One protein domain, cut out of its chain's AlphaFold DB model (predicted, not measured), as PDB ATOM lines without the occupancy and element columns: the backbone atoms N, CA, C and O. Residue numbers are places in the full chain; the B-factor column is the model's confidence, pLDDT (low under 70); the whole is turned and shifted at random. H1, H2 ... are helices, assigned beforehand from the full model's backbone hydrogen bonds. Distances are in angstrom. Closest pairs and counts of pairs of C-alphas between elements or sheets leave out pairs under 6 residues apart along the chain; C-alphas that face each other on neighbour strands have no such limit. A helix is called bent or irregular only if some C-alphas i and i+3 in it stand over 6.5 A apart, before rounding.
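What this domain is: This is residues 23 to 28 and 56 to 157 of the 163 residues of an uncharacterized protein of Maribacter sp (UniProt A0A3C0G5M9). Look first for one long helix, H3, that runs nearly the length of a rod; the bent helix H2 leads into it through a turn at one end, and its arm H2a crosses H3 near the middle of H3. H4 and H5 fold back on each other beside the other half of H3, and the short H1 packs on the end of H2a. You will find 108 printed residues with five named helices in the order H1, H2, H3, H4, H5, no named strand, and the class all helix. The whole is loose, with a radius of gyration of the C-alphas of 18.1 A and spans of 58 by 25 by 20 A.

How they stand to each other: Begin with H3, residues 90 to 127, which has a kink of 36 degrees near residue 97. H2, residues 57 to 88, was assigned as one helix by its hydrogen bonds but is bent, with C-alphas 76 and 79 6.6 A apart; its arms H2a, residues 57 to 76, and H2b, residues 79 to 88, stand at a steep tilt of 48 degrees. H3 touches H2a with residues 104 to 117 alone, opposite ways at 37 degrees, only just a steep tilt; their closest C-alphas, of Pro 67 and Ser 107, are 4.8 A apart. H2b and H3 are close but not clearly touching, the closest C-alphas, of Met 85 and Ser 93, being 6.5 A apart. H4, residues 133 to 144, touches H3 at a steep tilt of 54 degrees, opposite ways; look at residues 115 to 123 of H3, where the closest C-alphas, of Ala 119 and Glu 139, are 5.0 A apart. H5, residues 146 to 157, touches H4 at a steep tilt of 57 degrees, with the closest C-alphas, of Leu 142 and Gly 149, 4.1 A apart. H1, residues 23 to 28, touches residues 71 to 76 of H2a at a shallow tilt of 10 degrees, opposite ways; the closest C-alphas, of Pro 24 and Met 75, are 5.7 A apart. In H1 and H2b every O i to N i+4 pair is within hydrogen-bond range, against 13 of 16 in H2a, 29 of 34 in H3, 6 of 8 in H4 and 4 of 8 in H5.

Where its parts are: Find C-alpha 90 at (10.771, 29.140, 9.936); from there H3 runs 53.8 A to C-alpha 127 at (-41.227, 18.255, 1.352). H2a is 28.9 A long, H2b 14.4 A, H4 14.7 A, H5 14.5 A and H1 8.7 A. H4 is irregular, with C-alphas 135 and 138 7.7 A apart. H5 ends at C-alpha 157, (-31.607, 12.201, -4.603).

The domain as a whole: The two C-alphas farthest apart are those of Thr 87 and Gln 128, at 58.3 A. Residues 29 to 55 are not printed, and C-alphas 28 and 56 are 27.4 A apart across this cut. The links from H2 to H3, H3 to H4 and H4 to H5 are tight. Residues 86 to 91, of which 86 to 88 belong to H2, stand free. Residues 82 to 92 have pLDDT under 70, against a mean of 88.9 for the printed part.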
ATOM      1  N   LEU A  23       0.487  13.044  -5.712       83.31
ATOM      2  CA  LEU A  23      -0.495  13.199  -4.632       83.31
ATOM      3  C   LEU A  23      -1.384  14.453  -4.779       83.31
ATOM      4  O   LEU A  23      -2.607  14.296  -4.710       83.31
ATOM      5  N   PRO A  24      -0.856  15.678  -5.006       85.69
ATOM      6  CA  PRO A  24      -1.695  16.870  -5.149       85.69
ATOM      7  C   PRO A  24      -2.683  16.754  -6.313       85.69
ATOM      8  O   PRO A  24      -3.830  17.176  -6.184       85.69
ATOM      9  N   TYR A  25      -2.292  16.122  -7.421       87.44
ATOM     10  CA  TYR A  25      -3.175  15.926  -8.572       87.44
ATOM     11  C   TYR A  25      -4.320  14.960  -8.259       87.44
ATOM     12  O   TYR A  25      -5.469  15.229  -8.616       87.44
ATOM     13  N   VAL A  26      -4.037  13.873  -7.534       90.38
ATOM     14  CA  VAL A  26      -5.070  12.933  -7.070       90.38
ATOM     15  C   VAL A  26      -6.041  13.623  -6.106       90.38
ATOM     16  O   VAL A  26      -7.254  13.455  -6.233       90.38
ATOM     17  N   LEU A  27      -5.539  14.450  -5.184       90.19
ATOM     18  CA  LEU A  27      -6.373  15.209  -4.244       90.19
ATOM     19  C   LEU A  27      -7.217  16.285  -4.937       90.19
ATOM     20  O   LEU A  27      -8.372  16.495  -4.552       90.19
ATOM     21  N   ILE A  28      -6.684  16.943  -5.969       91.75
ATOM     22  CA  ILE A  28      -7.445  17.876  -6.809       91.75
ATOM     23  C   ILE A  28      -8.567  17.131  -7.530       91.75
ATOM     24  O   ILE A  28      -9.715  17.570  -7.469       91.75
ATOM     25  N   LYS A  56     -31.849  30.753  -2.713       92.81
ATOM     26  CA  LYS A  56     -30.737  31.721  -2.849       92.81
ATOM     27  C   LYS A  56     -29.545  31.162  -3.650       92.81
ATOM     28  O   LYS A  56     -28.396  31.262  -3.211       92.81
ATOM     29  N   VAL A  57     -29.796  30.614  -4.841       93.19
ATOM     30  CA  VAL A  57     -28.806  29.924  -5.693       93.19
ATOM     31  C   VAL A  57     -27.613  30.820  -6.046       93.19
ATOM     32  O   VAL A  57     -26.475  30.359  -6.065       93.19
ATOM     33  N   LYS A  58     -27.831  32.123  -6.275       93.12
ATOM     34  CA  LYS A  58     -26.736  33.074  -6.559       93.12
ATOM     35  C   LYS A  58     -25.728  33.154  -5.406       93.12
ATOM     36  O   LYS A  58     -24.526  33.151  -5.650       93.12
ATOM     37  N   ARG A  59     -26.215  33.175  -4.157       92.19
ATOM     38  CA  ARG A  59     -25.349  33.168  -2.966       92.19
ATOM     39  C   ARG A  59     -24.619  31.836  -2.850       92.19
ATOM     40  O   ARG A  59     -23.415  31.842  -2.644       92.19
ATOM     41  N   PHE A  60     -25.317  30.718  -3.062       94.94
ATOM     42  CA  PHE A  60     -24.684  29.399  -3.114       94.94
ATOM     43  C   PHE A  60     -23.516  29.359  -4.103       94.94
ATOM     44  O   PHE A  60     -22.413  29.022  -3.696       94.94
ATOM     45  N   LYS A  61     -23.716  29.778  -5.360       94.75
ATOM     46  CA  LYS A  61     -22.657  29.766  -6.384       94.75
ATOM     47  C   LYS A  61     -21.430  30.581  -5.960       94.75
ATOM     48  O   LYS A  61     -20.310  30.111  -6.125       94.75
ATOM     49  N   ALA A  62     -21.639  31.763  -5.376       94.25
ATOM     50  CA  ALA A  62     -20.547  32.600  -4.877       94.25
ATOM     51  C   ALA A  62     -19.770  31.919  -3.735       94.25
ATOM     52  O   ALA A  62     -18.550  31.805  -3.806       94.25
ATOM     53  N   PHE A  63     -20.475  31.407  -2.720       94.38
ATOM     54  CA  PHE A  63     -19.857  30.710  -1.586       94.38
ATOM     55  C   PHE A  63     -19.264  29.346  -1.956       94.38
ATOM     56  O   PHE A  63     -18.365  28.889  -1.271       94.38
ATOM     57  N   PHE A  64     -19.728  28.702  -3.023       94.94
ATOM     58  CA  PHE A  64     -19.227  27.407  -3.484       94.94
ATOM     59  C   PHE A  64     -17.887  27.523  -4.224       94.94
ATOM     60  O   PHE A  64     -17.009  26.678  -4.066       94.94
ATOM     61  N   ILE A  65     -17.707  28.579  -5.025       95.50
ATOM     62  CA  ILE A  65     -16.485  28.773  -5.823       95.50
ATOM     63  C   ILE A  65     -15.278  29.090  -4.933       95.50
ATOM     64  O   ILE A  65     -14.175  28.633  -5.220       95.50
ATOM     65  N   ILE A  66     -15.480  29.829  -3.838       94.81
ATOM     66  CA  ILE A  66     -14.414  30.217  -2.901       94.81
ATOM     67  C   ILE A  66     -13.626  29.000  -2.371       94.81
ATOM     68  O   ILE A  66     -12.414  28.965  -2.585       94.81
ATOM     69  N   PRO A  67     -14.246  27.992  -1.722       94.69
ATOM     70  CA  PRO A  67     -13.529  26.840  -1.194       94.69
ATOM     71  C   PRO A  67     -12.956  25.954  -2.298       94.69
ATOM     72  O   PRO A  67     -11.885  25.387  -2.114       94.69
ATOM     73  N   LEU A  68     -13.610  25.874  -3.463       94.69
ATOM     74  CA  LEU A  68     -13.092  25.127  -4.606       94.69
ATOM     75  C   LEU A  68     -11.768  25.720  -5.112       94.69
ATOM     76  O   LEU A  68     -10.769  25.008  -5.223       94.69
ATOM     77  N   VAL A  69     -11.749  27.029  -5.376       95.06
ATOM     78  CA  VAL A  69     -10.543  27.744  -5.821       95.06
ATOM     79  C   VAL A  69      -9.476  27.704  -4.735       95.06
ATOM     80  O   VAL A  69      -8.321  27.405  -5.029       95.06
ATOM     81  N   TYR A  70      -9.862  27.946  -3.480       93.88
ATOM     82  CA  TYR A  70      -8.947  27.886  -2.345       93.88
ATOM     83  C   TYR A  70      -8.260  26.522  -2.235       93.88
ATOM     84  O   TYR A  70      -7.037  26.481  -2.138       93.88
ATOM     85  N   THR A  71      -9.007  25.415  -2.291       92.25
ATOM     86  CA  THR A  71      -8.428  24.068  -2.190       92.25
ATOM     87  C   THR A  71      -7.459  23.795  -3.336       92.25
ATOM     88  O   THR A  71      -6.367  23.294  -3.089       92.25
ATOM     89  N   ILE A  72      -7.796  24.172  -4.573       92.44
ATOM     90  CA  ILE A  72      -6.900  23.981  -5.727       92.44
ATOM     91  C   ILE A  72      -5.609  24.794  -5.552       92.44
ATOM     92  O   ILE A  72      -4.514  24.246  -5.677       92.44
ATOM     93  N   VAL A  73      -5.721  26.082  -5.213       91.06
ATOM     94  CA  VAL A  73      -4.563  26.964  -4.988       91.06
ATOM     95  C   VAL A  73      -3.704  26.454  -3.834       91.06
ATOM     96  O   VAL A  73      -2.487  26.354  -3.972       91.06
ATOM     97  N   PHE A  74      -4.320  26.074  -2.717       89.19
ATOM     98  CA  PHE A  74      -3.617  25.543  -1.554       89.19
ATOM     99  C   PHE A  74      -2.849  24.256  -1.889       89.19
ATOM    100  O   PHE A  74      -1.680  24.139  -1.525       89.19
ATOM    101  N   MET A  75      -3.451  23.332  -2.648       88.06
ATOM    102  CA  MET A  75      -2.795  22.087  -3.076       88.06
ATOM    103  C   MET A  75      -1.636  22.320  -4.052       88.06
ATOM    104  O   MET A  75      -0.668  21.566  -4.026       88.06
ATOM    105  N   MET A  76      -1.685  23.365  -4.882       86.06
ATOM    106  CA  MET A  76      -0.547  23.741  -5.732       86.06
ATOM    107  C   MET A  76       0.585  24.396  -4.927       86.06
ATOM    108  O   MET A  76       1.759  24.161  -5.200       86.06
ATOM    109  N   LEU A  77       0.245  25.209  -3.922       83.44
ATOM    110  CA  LEU A  77       1.227  25.941  -3.117       83.44
ATOM    111  C   LEU A  77       1.923  25.068  -2.066       83.44
ATOM    112  O   LEU A  77       3.059  25.364  -1.695       83.44
ATOM    113  N   ILE A  78       1.281  23.997  -1.589       79.50
ATOM    114  CA  ILE A  78       1.793  23.205  -0.464       79.50
ATOM    115  C   ILE A  78       3.168  22.579  -0.744       79.50
ATOM    116  O   ILE A  78       4.034  22.615   0.126       79.50
ATOM    117  N   GLY A  79       3.415  22.100  -1.969       73.31
ATOM    118  CA  GLY A  79       4.723  21.561  -2.363       73.31
ATOM    119  C   GLY A  79       5.837  22.612  -2.299       73.31
ATOM    120  O   GLY A  79       6.914  22.355  -1.761       73.31
ATOM    121  N   GLY A  80       5.546  23.836  -2.755       71.69
ATOM    122  CA  GLY A  80       6.469  24.970  -2.659       71.69
ATOM    123  C   GLY A  80       6.699  25.438  -1.219       71.69
ATOM    124  O   GLY A  80       7.821  25.793  -0.864       71.69
ATOM    125  N   LEU A  81       5.669  25.384  -0.368       70.50
ATOM    126  CA  LEU A  81       5.769  25.743   1.052       70.50
ATOM    127  C   LEU A  81       6.683  24.787   1.826       70.50
ATOM    128  O   LEU A  81       7.523  25.249   2.599       70.50
ATOM    129  N   PHE A  82       6.561  23.475   1.609       68.69
ATOM    130  CA  PHE A  82       7.427  22.491   2.267       68.69
ATOM    131  C   PHE A  82       8.898  22.645   1.859       68.69
ATOM    132  O   PHE A  82       9.774  22.620   2.723       68.69
ATOM    133  N   SER A  83       9.170  22.883   0.573       67.56
ATOM    134  CA  SER A  83      10.531  23.139   0.086       67.56
ATOM    135  C   SER A  83      11.092  24.473   0.608       67.56
ATOM    136  O   SER A  83      12.214  24.522   1.111       67.56
ATOM    137  N   GLY A  84      10.299  25.548   0.584       66.69
ATOM    138  CA  GLY A  84      10.710  26.865   1.080       66.69
ATOM    139  C   GLY A  84      10.988  26.900   2.588       66.69
ATOM    140  O   GLY A  84      11.953  27.539   3.008       66.69
ATOM    141  N   MET A  85      10.206  26.178   3.399       65.69
ATOM    142  CA  MET A  85      10.455  26.027   4.841       65.69
ATOM    143  C   MET A  85      11.795  25.341   5.134       65.69
ATOM    144  O   MET A  85      12.496  25.750   6.060       65.69
ATOM    145  N   PHE A  86      12.156  24.329   4.339       64.75
ATOM    146  CA  PHE A  86      13.423  23.610   4.474       64.75
ATOM    147  C   PHE A  86      14.627  24.490   4.101       64.75
ATOM    148  O   PHE A  86      15.656  24.439   4.768       64.75
ATOM    149  N   THR A  87      14.480  25.340   3.079       67.62
ATOM    150  CA  THR A  87      15.577  26.162   2.536       67.62
ATOM    151  C   THR A  87      15.771  27.501   3.258       67.62
ATOM    152  O   THR A  87      16.908  27.917   3.474       67.62
ATOM    153  N   TYR A  88      14.693  28.201   3.632       66.19
ATOM    154  CA  TYR A  88      14.749  29.592   4.129       66.19
ATOM    155  C   TYR A  88      14.443  29.750   5.627       66.19
ATOM    156  O   TYR A  88      14.450  30.874   6.141       66.19
ATOM    157  N   GLY A  89      14.176  28.646   6.331       66.00
ATOM    158  CA  GLY A  89      13.899  28.627   7.766       66.00
ATOM    159  C   GLY A  89      12.518  29.172   8.168       66.00
ATOM    160  O   GLY A  89      11.811  29.851   7.420       66.00
ATOM    161  N   PHE A  90      12.121  28.881   9.411       65.69
ATOM    162  CA  PHE A  90      10.771  29.140   9.936       65.69
ATOM    163  C   PHE A  90      10.395  30.636  10.006       65.69
ATOM    164  O   PHE A  90       9.224  30.989   9.885       65.69
ATOM    165  N   SER A  91      11.380  31.533  10.141       68.50
ATOM    166  CA  SER A  91      11.175  32.987  10.270       68.50
ATOM    167  C   SER A  91      10.419  33.604   9.083       68.50
ATOM    168  O   SER A  91       9.498  34.393   9.296       68.50
ATOM    169  N   ASN A  92      10.734  33.199   7.849       68.12
ATOM    170  CA  ASN A  92      10.054  33.692   6.644       68.12
ATOM    171  C   ASN A  92       8.671  33.049   6.432       68.12
ATOM    172  O   ASN A  92       7.873  33.530   5.632       68.12
ATOM    173  N   SER A  93       8.366  31.979   7.172       70.31
ATOM    174  CA  SER A  93       7.145  31.179   7.014       70.31
ATOM    175  C   SER A  93       5.958  31.727   7.818       70.31
ATOM    176  O   SER A  93       4.806  31.437   7.498       70.31
ATOM    177  N   ILE A  94       6.213  32.576   8.823       78.44
ATOM    178  CA  ILE A  94       5.170  33.170   9.678       78.44
ATOM    179  C   ILE A  94       4.213  34.052   8.861       78.44
ATOM    180  O   ILE A  94       2.999  33.954   9.030       78.44
ATOM    181  N   TRP A  95       4.730  34.859   7.929       79.25
ATOM    182  CA  TRP A  95       3.901  35.720   7.074       79.25
ATOM    183  C   TRP A  95       2.915  34.923   6.213       79.25
ATOM    184  O   TRP A  95       1.758  35.320   6.070       79.25
ATOM    185  N   PHE A  96       3.336  33.764   5.701       77.56
ATOM    186  CA  PHE A  96       2.461  32.872   4.942       77.56
ATOM    187  C   PHE A  96       1.343  32.296   5.813       77.56
ATOM    188  O   PHE A  96       0.190  32.280   5.385       77.56
ATOM    189  N   LEU A  97       1.652  31.884   7.048       82.69
ATOM    190  CA  LEU A  97       0.651  31.371   7.989       82.69
ATOM    191  C   LEU A  97      -0.388  32.432   8.364       82.69
ATOM    192  O   LEU A  97      -1.579  32.127   8.392       82.69
ATOM    193  N   VAL A  98       0.036  33.679   8.589       86.94
ATOM    194  CA  VAL A  98      -0.863  34.796   8.935       86.94
ATOM    195  C   VAL A  98      -1.887  35.075   7.831       86.94
ATOM    196  O   VAL A  98      -3.010  35.468   8.135       86.94
ATOM    197  N   ILE A  99      -1.543  34.840   6.562       87.56
ATOM    198  CA  ILE A  99      -2.451  35.049   5.423       87.56
ATOM    199  C   ILE A  99      -3.285  33.794   5.129       87.56
ATOM    200  O   ILE A  99      -4.496  33.882   4.909       87.56
ATOM    201  N   ILE A 100      -2.657  32.615   5.131       88.94
ATOM    202  CA  ILE A 100      -3.321  31.346   4.801       88.94
ATOM    203  C   ILE A 100      -4.359  30.972   5.854       88.94
ATOM    204  O   ILE A 100      -5.417  30.463   5.488       88.94
ATOM    205  N   LEU A 101      -4.084  31.212   7.137       90.38
ATOM    206  CA  LEU A 101      -4.944  30.752   8.224       90.38
ATOM    207  C   LEU A 101      -6.336  31.423   8.205       90.38
ATOM    208  O   LEU A 101      -7.328  30.691   8.190       90.38
ATOM    209  N   PRO A 102      -6.476  32.764   8.122       93.12
ATOM    210  CA  PRO A 102      -7.786  33.401   7.969       93.12
ATOM    211  C   PRO A 102      -8.511  32.957   6.698       93.12
ATOM    212  O   PRO A 102      -9.715  32.701   6.729       93.12
ATOM    213  N   LEU A 103      -7.776  32.816   5.588       92.94
ATOM    214  CA  LEU A 103      -8.342  32.359   4.322       92.94
ATOM    215  C   LEU A 103      -8.867  30.915   4.428       92.94
ATOM    216  O   LEU A 103      -9.927  30.601   3.888       92.94
ATOM    217  N   HIS A 104      -8.177  30.059   5.188       92.44
ATOM    218  CA  HIS A 104      -8.603  28.695   5.485       92.44
ATOM    219  C   HIS A 104      -9.895  28.669   6.306       92.44
ATOM    220  O   HIS A 104     -10.853  28.002   5.922       92.44
ATOM    221  N   PHE A 105      -9.966  29.434   7.399       94.88
ATOM    222  CA  PHE A 105     -11.182  29.522   8.216       94.88
ATOM    223  C   PHE A 105     -12.372  30.071   7.429       94.88
ATOM    224  O   PHE A 105     -13.490  29.565   7.554       94.88
ATOM    225  N   PHE A 106     -12.134  31.063   6.573       95.88
ATOM    226  CA  PHE A 106     -13.163  31.573   5.677       95.88
ATOM    227  C   PHE A 106     -13.623  30.507   4.668       95.88
ATOM    228  O   PHE A 106     -14.823  30.351   4.442       95.88
ATOM    229  N   SER A 107     -12.700  29.719   4.115       95.00
ATOM    230  CA  SER A 107     -13.023  28.581   3.245       95.00
ATOM    231  C   SER A 107     -13.867  27.523   3.971       95.00
ATOM    232  O   SER A 107     -14.897  27.095   3.450       95.00
ATOM    233  N   ILE A 108     -13.521  27.175   5.216       94.81
ATOM    234  CA  ILE A 108     -14.312  26.263   6.061       94.81
ATOM    235  C   ILE A 108     -15.737  26.796   6.255       94.81
ATOM    236  O   ILE A 108     -16.708  26.057   6.081       94.81
ATOM    237  N   PHE A 109     -15.887  28.086   6.559       96.31
ATOM    238  CA  PHE A 109     -17.201  28.724   6.660       96.31
ATOM    239  C   PHE A 109     -18.007  28.590   5.355       96.31
ATOM    240  O   PHE A 109     -19.192  28.244   5.378       96.31
ATOM    241  N   CYS A 110     -17.360  28.795   4.207       96.50
ATOM    242  CA  CYS A 110     -17.983  28.634   2.895       96.50
ATOM    243  C   CYS A 110     -18.409  27.179   2.610       96.50
ATOM    244  O   CYS A 110     -19.469  26.950   2.015       96.50
ATOM    245  N   ILE A 111     -17.631  26.191   3.065       94.81
ATOM    246  CA  ILE A 111     -17.980  24.763   2.978       94.81
ATOM    247  C   ILE A 111     -19.230  24.475   3.811       94.81
ATOM    248  O   ILE A 111     -20.168  23.860   3.305       94.81
ATOM    249  N   PHE A 112     -19.309  24.972   5.047       95.31
ATOM    250  CA  PHE A 112     -20.510  24.800   5.868       95.31
ATOM    251  C   PHE A 112     -21.745  25.445   5.241       95.31
ATOM    252  O   PHE A 112     -22.813  24.833   5.223       95.31
ATOM    253  N   HIS A 113     -21.607  26.641   4.663       95.88
ATOM    254  CA  HIS A 113     -22.693  27.270   3.912       95.88
ATOM    255  C   HIS A 113     -23.121  26.420   2.700       95.88
ATOM    256  O   HIS A 113     -24.312  26.289   2.418       95.88
ATOM    257  N   THR A 114     -22.161  25.819   1.993       95.88
ATOM    258  CA  THR A 114     -22.420  24.900   0.874       95.88
ATOM    259  C   THR A 114     -23.215  23.680   1.340       95.88
ATOM    260  O   THR A 114     -24.283  23.412   0.792       95.88
ATOM    261  N   ILE A 115     -22.760  23.000   2.395       95.81
ATOM    262  CA  ILE A 115     -23.443  21.836   2.981       95.81
ATOM    263  C   ILE A 115     -24.857  22.211   3.441       95.81
ATOM    264  O   ILE A 115     -25.815  21.512   3.115       95.81
ATOM    265  N   TYR A 116     -25.005  23.343   4.133       96.50
ATOM    266  CA  TYR A 116     -26.298  23.897   4.545       96.50
ATOM    267  C   TYR A 116     -27.245  24.069   3.358       96.50
ATOM    268  O   TYR A 116     -28.393  23.627   3.406       96.50
ATOM    269  N   PHE A 117     -26.769  24.693   2.281       96.75
ATOM    270  CA  PHE A 117     -27.592  24.946   1.106       96.75
ATOM    271  C   PHE A 117     -28.012  23.644   0.418       96.75
ATOM    272  O   PHE A 117     -29.168  23.515   0.014       96.75
ATOM    273  N   VAL A 118     -27.107  22.670   0.310       96.75
ATOM    274  CA  VAL A 118     -27.398  21.374  -0.319       96.75
ATOM    275  C   VAL A 118     -28.378  20.561   0.526       96.75
ATOM    276  O   VAL A 118     -29.373  20.079  -0.010       96.75
ATOM    277  N   ALA A 119     -28.173  20.484   1.843       96.88
ATOM    278  CA  ALA A 119     -29.101  19.827   2.764       96.88
ATOM    279  C   ALA A 119     -30.506  20.436   2.680       96.88
ATOM    280  O   ALA A 119     -31.500  19.721   2.531       96.88
ATOM    281  N   LYS A 120     -30.575  21.773   2.700       96.19
ATOM    282  CA  LYS A 120     -31.823  22.513   2.524       96.19
ATOM    283  C   LYS A 120     -32.475  22.198   1.178       96.19
ATOM    284  O   LYS A 120     -33.671  21.949   1.143       96.19
ATOM    285  N   THR A 121     -31.700  22.174   0.094       96.06
ATOM    286  CA  THR A 121     -32.196  21.869  -1.259       96.06
ATOM    287  C   THR A 121     -32.830  20.483  -1.317       96.06
ATOM    288  O   THR A 121     -33.951  20.359  -1.801       96.06
ATOM    289  N   ILE A 122     -32.163  19.459  -0.769       95.62
ATOM    290  CA  ILE A 122     -32.699  18.091  -0.718       95.62
ATOM    291  C   ILE A 122     -34.043  18.072   0.015       95.62
ATOM    292  O   ILE A 122     -35.015  17.530  -0.501       95.62
ATOM    293  N   ARG A 123     -34.121  18.690   1.200       95.62
ATOM    294  CA  ARG A 123     -35.355  18.669   1.998       95.62
ATOM    295  C   ARG A 123     -36.476  19.524   1.443       95.62
ATOM    296  O   ARG A 123     -37.632  19.140   1.574       95.62
ATOM    297  N   THR A 124     -36.168  20.656   0.825       95.00
ATOM    298  CA  THR A 124     -37.176  21.458   0.126       95.00
ATOM    299  C   THR A 124     -37.738  20.695  -1.071       95.00
ATOM    300  O   THR A 124     -38.952  20.682  -1.238       95.00
ATOM    301  N   ALA A 125     -36.891  20.008  -1.842       94.69
ATOM    302  CA  ALA A 125     -37.335  19.157  -2.944       94.69
ATOM    303  C   ALA A 125     -38.135  17.929  -2.464       94.69
ATOM    304  O   ALA A 125     -39.021  17.462  -3.164       94.69
ATOM    305  N   GLU A 126     -37.877  17.409  -1.266       93.69
ATOM    306  CA  GLU A 126     -38.651  16.287  -0.716       93.69
ATOM    307  C   GLU A 126     -40.002  16.722  -0.131       93.69
ATOM    308  O   GLU A 126     -41.012  16.061  -0.343       93.69
ATOM    309  N   LEU A 127     -40.031  17.826   0.620       94.00
ATOM    310  CA  LEU A 127     -41.227  18.255   1.352       94.00
ATOM    311  C   LEU A 127     -42.100  19.251   0.581       94.00
ATOM    312  O   LEU A 127     -43.184  19.574   1.060       94.00
ATOM    313  N   GLN A 128     -41.622  19.774  -0.554       93.00
ATOM    314  CA  GLN A 128     -42.330  20.755  -1.390       93.00
ATOM    315  C   GLN A 128     -42.830  21.980  -0.596       93.00
ATOM    316  O   GLN A 128     -43.850  22.584  -0.909       93.00
ATOM    317  N   ARG A 129     -42.117  22.351   0.476       92.75
ATOM    318  CA  ARG A 129     -42.450  23.487   1.347       92.75
ATOM    319  C   ARG A 129     -41.202  24.195   1.845       92.75
ATOM    320  O   ARG A 129     -40.091  23.663   1.797       92.75
ATOM    321  N   VAL A 130     -41.391  25.390   2.398       92.25
ATOM    322  CA  VAL A 130     -40.323  26.099   3.106       92.25
ATOM    323  C   VAL A 130     -39.901  25.278   4.329       92.25
ATOM    324  O   VAL A 130     -40.726  24.894   5.161       92.25
ATOM    325  N   VAL A 131     -38.601  25.001   4.418       94.06
ATOM    326  CA  VAL A 131     -37.995  24.198   5.487       94.06
ATOM    327  C   VAL A 131     -37.171  25.067   6.433       94.06
ATOM    328  O   VAL A 131     -36.478  26.005   6.019       94.06
ATOM    329  N   THR A 132     -37.234  24.728   7.712       94.06
ATOM    330  CA  THR A 132     -36.416  25.297   8.786       94.06
ATOM    331  C   THR A 132     -35.180  24.431   9.026       94.06
ATOM    332  O   THR A 132     -35.113  23.302   8.553       94.06
ATOM    333  N   PHE A 133     -34.186  24.926   9.771       90.94
ATOM    334  CA  PHE A 133     -32.961  24.156  10.034       90.94
ATOM    335  C   PHE A 133     -33.226  22.798  10.700       90.94
ATOM    336  O   PHE A 133     -32.568  21.821  10.360       90.94
ATOM    337  N   GLY A 134     -34.227  22.711  11.583       93.19
ATOM    338  CA  GLY A 134     -34.617  21.445  12.211       93.19
ATOM    339  C   GLY A 134     -35.093  20.390  11.208       93.19
ATOM    340  O   GLY A 134     -34.792  19.214  11.385       93.19
ATOM    341  N   ASP A 135     -35.752  20.808  10.121       93.81
ATOM    342  CA  ASP A 135     -36.270  19.899   9.090       93.81
ATOM    343  C   ASP A 135     -35.142  19.213   8.284       93.81
ATOM    344  O   ASP A 135     -35.329  18.103   7.791       93.81
ATOM    345  N   PHE A 136     -33.970  19.853   8.139       95.38
ATOM    346  CA  PHE A 136     -32.845  19.345   7.329       95.38
ATOM    347  C   PHE A 136     -31.533  19.139   8.093       95.38
ATOM    348  O   PHE A 136     -30.497  18.873   7.480       95.38
ATOM    349  N   ALA A 137     -31.550  19.229   9.424       95.00
ATOM    350  CA  ALA A 137     -30.363  19.009  10.249       95.00
ATOM    351  C   ALA A 137     -29.755  17.613  10.016       95.00
ATOM    352  O   ALA A 137     -28.537  17.477   9.928       95.00
ATOM    353  N   GLY A 138     -30.595  16.586   9.839       93.50
ATOM    354  CA  GLY A 138     -30.138  15.232   9.514       93.50
ATOM    355  C   GLY A 138     -29.332  15.188   8.213       93.50
ATOM    356  O   GLY A 138     -28.217  14.679   8.190       93.50
ATOM    357  N   GLU A 139     -29.853  15.780   7.142       94.94
ATOM    358  CA  GLU A 139     -29.192  15.871   5.836       94.94
ATOM    359  C   GLU A 139     -27.894  16.671   5.911       94.94
ATOM    360  O   GLU A 139     -26.911  16.299   5.272       94.94
ATOM    361  N   PHE A 140     -27.862  17.729   6.722       95.81
ATOM    362  CA  PHE A 140     -26.654  18.511   6.961       95.81
ATOM    363  C   PHE A 140     -25.537  17.658   7.572       95.81
ATOM    364  O   PHE A 140     -24.430  17.625   7.035       95.81
ATOM    365  N   PHE A 141     -25.825  16.923   8.650       94.81
ATOM    366  CA  PHE A 141     -24.829  16.054   9.281       94.81
ATOM    367  C   PHE A 141     -24.454  14.864   8.399       94.81
ATOM    368  O   PHE A 141     -23.285  14.495   8.365       94.81
ATOM    369  N   LEU A 142     -25.393  14.298   7.635       95.00
ATOM    370  CA  LEU A 142     -25.078  13.247   6.666       95.00
ATOM    371  C   LEU A 142     -24.097  13.756   5.602       95.00
ATOM    372  O   LEU A 142     -23.088  13.108   5.344       95.00
ATOM    373  N   LEU A 143     -24.342  14.932   5.021       94.38
ATOM    374  CA  LEU A 143     -23.432  15.533   4.042       94.38
ATOM    375  C   LEU A 143     -22.071  15.906   4.648       94.38
ATOM    376  O   LEU A 143     -21.055  15.800   3.960       94.38
ATOM    377  N   TRP A 144     -22.031  16.315   5.919       91.50
ATOM    378  CA  TRP A 144     -20.777  16.580   6.627       91.50
ATOM    379  C   TRP A 144     -19.986  15.283   6.881       91.50
ATOM    380  O   TRP A 144     -18.798  15.205   6.562       91.50
ATOM    381  N   PHE A 145     -20.643  14.226   7.362       90.94
ATOM    382  CA  PHE A 145     -20.061  12.895   7.556       90.94
ATOM    383  C   PHE A 145     -20.191  12.038   6.287       90.94
ATOM    384  O   PHE A 145     -20.818  10.972   6.285       90.94
ATOM    385  N   TYR A 146     -19.571  12.509   5.202       84.44
ATOM    386  CA  TYR A 146     -19.780  12.001   3.840       84.44
ATOM    387  C   TYR A 146     -19.609  10.479   3.681       84.44
ATOM    388  O   TYR A 146     -20.320   9.881   2.875       84.44
ATOM    389  N   ILE A 147     -18.714   9.849   4.460       87.88
ATOM    390  CA  ILE A 147     -18.427   8.402   4.412       87.88
ATOM    391  C   ILE A 147     -19.715   7.586   4.571       87.88
ATOM    392  O   ILE A 147     -19.931   6.612   3.855       87.88
ATOM    393  N   ILE A 148     -20.581   8.005   5.493       90.69
ATOM    394  CA  ILE A 148     -21.880   7.371   5.750       90.69
ATOM    395  C   ILE A 148     -22.966   8.080   4.939       90.69
ATOM    396  O   ILE A 148     -23.843   7.436   4.359       90.69
ATOM    397  N   GLY A 149     -22.891   9.410   4.861       90.56
ATOM    398  CA  GLY A 149     -23.887  10.239   4.200       90.56
ATOM    399  C   GLY A 149     -24.165   9.865   2.759       90.56
ATOM    400  O   GLY A 149     -25.329   9.837   2.366       90.56
ATOM    401  N   ILE A 150     -23.134   9.538   1.977       92.25
ATOM    402  CA  ILE A 150     -23.290   9.254   0.547       92.25
ATOM    403  C   ILE A 150     -24.250   8.085   0.288       92.25
ATOM    404  O   ILE A 150     -25.108   8.177  -0.587       92.25
ATOM    405  N   TRP A 151     -24.192   7.036   1.112       92.94
ATOM    406  CA  TRP A 151     -25.041   5.850   0.981       92.94
ATOM    407  C   TRP A 151     -26.511   6.132   1.278       92.94
ATOM    408  O   TRP A 151     -27.387   5.445   0.762       92.94
ATOM    409  N   ILE A 152     -26.793   7.152   2.089       93.94
ATOM    410  CA  ILE A 152     -28.156   7.530   2.476       93.94
ATOM    411  C   ILE A 152     -28.698   8.632   1.557       93.94
ATOM    412  O   ILE A 152     -29.855   8.580   1.136       93.94
ATOM    413  N   ILE A 153     -27.874   9.626   1.225       94.94
ATOM    414  CA  ILE A 153     -28.252  10.780   0.405       94.94
ATOM    415  C   ILE A 153     -28.397  10.387  -1.066       94.94
ATOM    416  O   ILE A 153     -29.375  10.784  -1.697       94.94
ATOM    417  N   GLN A 154     -27.492   9.571  -1.615       93.56
ATOM    418  CA  GLN A 154     -27.525   9.244  -3.041       93.56
ATOM    419  C   GLN A 154     -28.831   8.536  -3.465       93.56
ATOM    420  O   GLN A 154     -29.456   8.983  -4.431       93.56
ATOM    421  N   PRO A 155     -29.339   7.507  -2.751       93.62
ATOM    422  CA  PRO A 155     -30.632   6.906  -3.081       93.62
ATOM    423  C   PRO A 155     -31.810   7.872  -2.928       93.62
ATOM    424  O   PRO A 155     -32.765   7.770  -3.693       93.62
ATOM    425  N   LYS A 156     -31.758   8.808  -1.965       91.88
ATOM    426  CA  LYS A 156     -32.788   9.848  -1.789       91.88
ATOM    427  C   LYS A 156     -32.853  10.765  -3.011       91.88
ATOM    428  O   LYS A 156     -33.915  10.904  -3.608       91.88
ATOM    429  N   VAL A 157     -31.712  11.315  -3.429       93.94
ATOM    430  CA  VAL A 157     -31.607  12.201  -4.603       93.94
ATOM    431  C   VAL A 157     -32.053  11.491  -5.887       93.94
ATOM    432  O   VAL A 157     -32.708  12.091  -6.737       93.94
TER     433      VAL A 157